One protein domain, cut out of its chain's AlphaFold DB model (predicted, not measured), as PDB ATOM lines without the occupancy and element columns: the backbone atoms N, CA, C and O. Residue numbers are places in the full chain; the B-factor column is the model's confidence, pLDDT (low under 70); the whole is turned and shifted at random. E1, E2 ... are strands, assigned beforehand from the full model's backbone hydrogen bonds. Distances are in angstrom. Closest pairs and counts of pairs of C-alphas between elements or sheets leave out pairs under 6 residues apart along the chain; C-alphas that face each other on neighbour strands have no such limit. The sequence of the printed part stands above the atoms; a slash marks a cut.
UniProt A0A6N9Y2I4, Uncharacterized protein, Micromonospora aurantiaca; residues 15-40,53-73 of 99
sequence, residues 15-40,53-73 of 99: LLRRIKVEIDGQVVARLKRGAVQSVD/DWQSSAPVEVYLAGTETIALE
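Overview. This is residues 15 to 40 and 53 to 73 of the 99 residues of an uncharacterized protein of Micromonospora aurantiaca (UniProt A0A6N9Y2I4). An open, loosely curved row of five strands: E1 and E2 make a well-formed hairpin, E3 folds back beside E2, and E5 and then E4 go on from E3 at wider spacing, with E4 and E1 apart so that no closed barrel forms. The chain turning from E4 into E5 makes one end of the elongated outline. The printed part has 47 residues, no named helix and five named strands, E1 to E5 along the chain; the class is all strand, and the one sheet is the antiparallel pair E1 - E2. It is only just loose, close to compact, with a radius of gyration of the C-alphas of 11.9 A and spans of 36 by 20 by 15 A.

Along the chain. Start at Leu 15 and go on to C-alpha 19 at (192.806, 359.190, 277.416), where E1 begins; it covers residues 19 to 23 and measures 13.1 A from first to last C-alpha. E2 follows as residues 26 to 31, at six residues the longest strand, 14.6 A. E3 is residues 36 to 40, 13.6 A, and ends at C-alpha 40, at (186.326, 357.696, 259.709), just before the cut. Beyond the cut, find E4 in residues 60 to 64, 12.8 A, and E5 in residues 69 to 73, 13.5 A, which ends at C-alpha 73, at (199.746, 358.640, 269.290).

Arrangement. Look first at the hairpin E1 and E2, antiparallel neighbours with 150 degrees between their N-to-C directions. C-alphas 22 and 27 face each other at 4.2 A; N 21 and O 29 are within hydrogen-bond range at 2.9 A, and N 31 and O 19 at 2.8 A. From E2 step to E3: 3 pairs of their C-alphas are within 8 A, the closest those of Ala 29 and Gln 37, 7.0 A apart. E3, E4 and E5 pair with no named strand. E3 and E5 are near each other, with 10 pairs of C-alphas within 10 A. E4 and E5 meet only through their link and are near each other, with 5 such pairs. E4 is apart from E1, E2 and E3, and E5 is apart from E1 and E2.

Size, cuts and confidence. The two C-alphas farthest apart are those of Leu 16 and Gly 66, 36.5 A. Residues 41 to 52 are not printed, and C-alphas 40 and 53 are 25.3 A apart across the cut, which falls in the link from E3 to E4. The links E1 to E2, E2 to E3 and E4 to E5 are tight. The mean pLDDT of the printed part is 91.0, and no printed residue is under 70.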
ATOM      1  N   LEU A  15     197.657 354.147 284.597       76.38
ATOM      2  CA  LEU A  15     197.452 352.746 284.176       76.38
ATOM      3  C   LEU A  15     195.976 352.347 284.013       76.38
ATOM      4  O   LEU A  15     195.612 351.652 283.068       76.38
ATOM      5  N   LEU A  16     195.121 352.807 284.930       81.69
ATOM      6  CA  LEU A  16     193.680 352.530 284.922       81.69
ATOM      7  C   LEU A  16     192.853 353.623 284.233       81.69
ATOM      8  O   LEU A  16     191.673 353.418 283.938       81.69
ATOM      9  N   ARG A  17     193.446 354.793 283.987       86.81
ATOM     10  CA  ARG A  17     192.753 355.927 283.372       86.81
ATOM     11  C   ARG A  17     192.674 355.743 281.863       86.81
ATOM     12  O   ARG A  17     193.407 354.947 281.285       86.81
ATOM     13  N   ARG A  18     191.762 356.464 281.214       92.50
ATOM     14  CA  ARG A  18     191.600 356.447 279.755       92.50
ATOM     15  C   ARG A  18     191.844 357.842 279.212       92.50
ATOM     16  O   ARG A  18     191.257 358.789 279.729       92.50
ATOM     17  N   ILE A  19     192.650 357.941 278.161       93.38
ATOM     18  CA  ILE A  19     192.806 359.190 277.416       93.38
ATOM     19  C   ILE A  19     191.596 359.324 276.495       93.38
ATOM     20  O   ILE A  19     191.265 358.396 275.753       93.38
ATOM     21  N   LYS A  20     190.899 360.452 276.571       95.88
ATOM     22  CA  LYS A  20     189.831 360.798 275.634       95.88
ATOM     23  C   LYS A  20     190.465 361.468 274.422       95.88
ATOM     24  O   LYS A  20     191.289 362.356 274.599       95.88
ATOM     25  N   VAL A  21     190.071 361.062 273.224       95.31
ATOM     26  CA  VAL A  21     190.460 361.744 271.986       95.31
ATOM     27  C   VAL A  21     189.254 362.505 271.471       95.31
ATOM     28  O   VAL A  21     188.171 361.934 271.332       95.31
ATOM     29  N   GLU A  22     189.465 363.784 271.209       96.38
ATOM     30  CA  GLU A  22     188.523 364.710 270.608       96.38
ATOM     31  C   GLU A  22     188.951 365.011 269.168       96.38
ATOM     32  O   GLU A  22     190.125 365.288 268.928       96.38
ATOM     33  N   ILE A  23     188.005 364.964 268.230       95.38
ATOM     34  CA  ILE A  23     188.161 365.449 266.855       95.38
ATOM     35  C   ILE A  23     187.081 366.507 266.634       95.38
ATOM     36  O   ILE A  23     185.905 366.240 266.870       95.38
ATOM     37  N   ASP A  24     187.485 367.715 266.245       95.06
ATOM     38  CA  ASP A  24     186.601 368.858 265.965       95.06
ATOM     39  C   ASP A  24     185.604 369.188 267.092       95.06
ATOM     40  O   ASP A  24     184.468 369.589 266.851       95.06
ATOM     41  N   GLY A  25     186.023 369.024 268.351       93.62
ATOM     42  CA  GLY A  25     185.170 369.277 269.518       93.62
ATOM     43  C   GLY A  25     184.317 368.083 269.961       93.62
ATOM     44  O   GLY A  25     183.627 368.173 270.976       93.62
ATOM     45  N   GLN A  26     184.361 366.952 269.248       95.44
ATOM     46  CA  GLN A  26     183.625 365.741 269.603       95.44
ATOM     47  C   GLN A  26     184.556 364.643 270.129       95.44
ATOM     48  O   GLN A  26     185.508 364.238 269.466       95.44
ATOM     49  N   VAL A  27     184.245 364.084 271.304       96.00
ATOM     50  CA  VAL A  27     184.970 362.918 271.839       96.00
ATOM     51  C   VAL A  27     184.626 361.670 271.025       96.00
ATOM     52  O   VAL A  27     183.523 361.136 271.137       96.00
ATOM     53  N   VAL A  28     185.599 361.176 270.262       95.94
ATOM     54  CA  VAL A  28     185.452 360.015 269.368       95.94
ATOM     55  C   VAL A  28     185.993 358.719 269.973       95.94
ATOM     56  O   VAL A  28     185.516 357.637 269.638       95.94
ATOM     57  N   ALA A  29     186.957 358.807 270.897       94.75
ATOM     58  CA  ALA A  29     187.591 357.631 271.491       94.75
ATOM     59  C   ALA A  29     187.889 357.806 272.984       94.75
ATOM     60  O   ALA A  29     188.102 358.911 273.487       94.75
ATOM     61  N   ARG A  30     187.927 356.677 273.703       96.00
ATOM     62  CA  ARG A  30     188.387 356.578 275.098       96.00
ATOM     63  C   ARG A  30     189.403 355.446 275.210       96.00
ATOM     64  O   ARG A  30     189.041 354.296 275.457       96.00
ATOM     65  N   LEU A  31     190.676 355.782 275.046       93.69
ATOM     66  CA  LEU A  31     191.769 354.833 274.893       93.69
ATOM     67  C   LEU A  31     192.312 354.382 276.253       93.69
ATOM     68  O   LEU A  31     192.857 355.167 277.038       93.69
ATOM     69  N   LYS A  32     192.171 353.083 276.533       93.31
ATOM     70  CA  LYS A  32     192.981 352.406 277.558       93.31
ATOM     71  C   LYS A  32     194.438 352.352 277.089       93.31
ATOM     72  O   LYS A  32     194.719 352.569 275.914       93.31
ATOM     73  N   ARG A  33     195.369 352.068 277.997       91.44
ATOM     74  CA  ARG A  33     196.787 351.913 277.648       91.44
ATOM     75  C   ARG A  33     196.969 350.878 276.527       91.44
ATOM     76  O   ARG A  33     196.392 349.796 276.620       91.44
ATOM     77  N   GLY A  34     197.734 351.222 275.490       90.00
ATOM     78  CA  GLY A  34     197.956 350.372 274.313       90.00
ATOM     79  C   GLY A  34     196.747 350.212 273.383       90.00
ATOM     80  O   GLY A  34     196.840 349.486 272.397       90.00
ATOM     81  N   ALA A  35     195.603 350.841 273.678       94.12
ATOM     82  CA  ALA A  35     194.430 350.744 272.821       94.12
ATOM     83  C   ALA A  35     194.633 351.548 271.536       94.12
ATOM     84  O   ALA A  35     195.183 352.651 271.564       94.12
ATOM     85  N   VAL A  36     194.110 351.004 270.443       94.88
ATOM     86  CA  VAL A  36     194.079 351.618 269.118       94.88
ATOM     87  C   VAL A  36     192.624 351.697 268.677       94.88
ATOM     88  O   VAL A  36     191.857 350.761 268.906       94.88
ATOM     89  N   GLN A  37     192.236 352.810 268.067       96.56
ATOM     90  CA  GLN A  37     190.914 352.988 267.491       96.56
ATOM     91  C   GLN A  37     191.008 353.799 266.203       96.56
ATOM     92  O   GLN A  37     191.640 354.850 266.179       96.56
ATOM     93  N   SER A  38     190.348 353.326 265.153       95.31
ATOM     94  CA  SER A  38     190.228 354.042 263.885       95.31
ATOM     95  C   SER A  38     188.876 354.743 263.808       95.31
ATOM     96  O   SER A  38     187.863 354.205 264.263       95.31
ATOM     97  N   VAL A  39     188.877 355.959 263.276       94.38
ATOM     98  CA  VAL A  39     187.697 356.813 263.140       94.38
ATOM     99  C   VAL A  39     187.658 357.350 261.720       94.38
ATOM    100  O   VAL A  39     188.612 357.990 261.276       94.38
ATOM    101  N   ASP A  40     186.557 357.100 261.020       94.62
ATOM    102  CA  ASP A  40     186.326 357.696 259.709       94.62
ATOM    103  C   ASP A  40     185.916 359.156 259.870       94.62
ATOM    104  O   ASP A  40     185.053 359.493 260.686       94.62
ATOM    105  N   ASP A  53     191.495 363.653 282.518       86.69
ATOM    106  CA  ASP A  53     190.939 364.406 283.640       86.69
ATOM    107  C   ASP A  53     190.792 365.906 283.297       86.69
ATOM    108  O   ASP A  53     189.997 366.251 282.423       86.69
ATOM    109  N   TRP A  54     191.547 366.783 283.961       80.50
ATOM    110  CA  TRP A  54     191.585 368.239 283.752       80.50
ATOM    111  C   TRP A  54     192.711 368.702 282.814       80.50
ATOM    112  O   TRP A  54     192.840 369.895 282.556       80.50
ATOM    113  N   GLN A  55     193.538 367.786 282.303       83.94
ATOM    114  CA  GLN A  55     194.637 368.099 281.388       83.94
ATOM    115  C   GLN A  55     194.229 367.851 279.934       83.94
ATOM    116  O   GLN A  55     193.487 366.912 279.632       83.94
ATOM    117  N   SER A  56     194.741 368.687 279.030       87.81
ATOM    118  CA  SER A  56     194.487 368.603 277.588       87.81
ATOM    119  C   SER A  56     195.779 368.833 276.818       87.81
ATOM    120  O   SER A  56     196.495 369.775 277.134       87.81
ATOM    121  N   SER A  57     196.068 368.023 275.800       88.81
ATOM    122  CA  SER A  57     197.231 368.222 274.931       88.81
ATOM    123  C   SER A  57     197.128 369.517 274.120       88.81
ATOM    124  O   SER A  57     196.043 370.082 273.931       88.81
ATOM    125  N   ALA A  58     198.256 369.941 273.545       87.31
ATOM    126  CA  ALA A  58     198.216 370.870 272.424       87.31
ATOM    127  C   ALA A  58     197.363 370.269 271.281       87.31
ATOM    128  O   ALA A  58     197.363 369.044 271.092       87.31
ATOM    129  N   PRO A  59     196.592 371.090 270.546       88.44
ATOM    130  CA  PRO A  59     195.873 370.611 269.377       88.44
ATOM    131  C   PRO A  59     196.834 370.243 268.250       88.44
ATOM    132  O   PRO A  59     197.735 371.018 267.934       88.44
ATOM    133  N   VAL A  60     196.567 369.117 267.599       90.12
ATOM    134  CA  VAL A  60     197.209 368.727 266.343       90.12
ATOM    135  C   VAL A  60     196.212 368.961 265.219       90.12
ATOM    136  O   VAL A  60     195.082 368.479 265.272       90.12
ATOM    137  N   GLU A  61     196.614 369.725 264.212       91.19
ATOM    138  CA  GLU A  61     195.799 369.958 263.024       91.19
ATOM    139  C   GLU A  61     196.292 369.062 261.897       91.19
ATOM    140  O   GLU A  61     197.478 369.059 261.571       91.19
ATOM    141  N   VAL A  62     195.378 368.295 261.312       89.38
ATOM    142  CA  VAL A  62     195.668 367.386 260.203       89.38
ATOM    143  C   VAL A  62     194.787 367.743 259.016       89.38
ATOM    144  O   VAL A  62     193.646 368.177 259.187       89.38
ATOM    145  N   TYR A  63     195.320 367.577 257.813       92.69
ATOM    146  CA  TYR A  63     194.573 367.724 256.571       92.69
ATOM    147  C   TYR A  63     194.550 366.374 255.867       92.69
ATOM    148  O   TYR A  63     195.609 365.790 255.656       92.69
ATOM    149  N   LEU A  64     193.353 365.879 255.554       90.38
ATOM    150  CA  LEU A  64     193.144 364.564 254.952       90.38
ATOM    151  C   LEU A  64     192.345 364.694 253.660       90.38
ATOM    152  O   LEU A  64     191.256 365.274 253.646       90.38
ATOM    153  N   ALA A  65     192.859 364.103 252.587       87.56
ATOM    154  CA  ALA A  65     192.204 364.027 251.292       87.56
ATOM    155  C   ALA A  65     191.855 362.574 250.915       87.56
ATOM    156  O   ALA A  65     192.564 361.618 251.223       87.56
ATOM    157  N   GLY A  66     190.735 362.389 250.209       86.94
ATOM    158  CA  GLY A  66     190.383 361.114 249.572       86.94
ATOM    159  C   GLY A  66     190.230 359.917 250.525       86.94
ATOM    160  O   GLY A  66     189.200 359.762 251.182       86.94
ATOM    161  N   THR A  67     191.212 359.011 250.515       87.19
ATOM    162  CA  THR A  67     191.232 357.748 251.293       87.19
ATOM    163  C   THR A  67     192.464 357.638 252.195       87.19
ATOM    164  O   THR A  67     192.855 356.548 252.605       87.19
ATOM    165  N   GLU A  68     193.086 358.776 252.498       85.00
ATOM    166  CA  GLU A  68     194.268 358.835 253.348       85.00
ATOM    167  C   GLU A  68     193.987 358.309 254.755       85.00
ATOM    168  O   GLU A  68     192.912 358.508 255.328       85.00
ATOM    169  N   THR A  69     194.987 357.635 255.312       89.31
ATOM    170  CA  THR A  69     194.980 357.184 256.699       89.31
ATOM    171  C   THR A  69     196.154 357.818 257.424       89.31
ATOM    172  O   THR A  69     197.286 357.721 256.957       89.31
ATOM    173  N   ILE A  70     195.888 358.444 258.568       91.19
ATOM    174  CA  ILE A  70     196.915 359.010 259.448       91.19
ATOM    175  C   ILE A  70     196.854 358.337 260.813       91.19
ATOM    176  O   ILE A  70     195.768 358.001 261.292       91.19
ATOM    177  N   ALA A  71     198.008 358.151 261.447       91.19
ATOM    178  CA  ALA A  71     198.091 357.649 262.805       91.19
ATOM    179  C   ALA A  71     198.522 358.762 263.768       91.19
ATOM    180  O   ALA A  71     199.445 359.526 263.499       91.19
ATOM    181  N   LEU A  72     197.834 358.849 264.903       90.12
ATOM    182  CA  LEU A  72     198.157 359.744 266.005       90.12
ATOM    183  C   LEU A  72     198.394 358.917 267.264       90.12
ATOM    184  O   LEU A  72     197.599 358.038 267.604       90.12
ATOM    185  N   GLU A  73     199.464 359.218 267.984       91.50
ATOM    186  CA  GLU A  73     199.746 358.640 269.290       91.50
ATOM    187  C   GLU A  73     199.545 359.673 270.395       91.50
ATOM    188  O   GLU A  73     200.144 360.744 270.370       91.50
TER     189      GLU A  73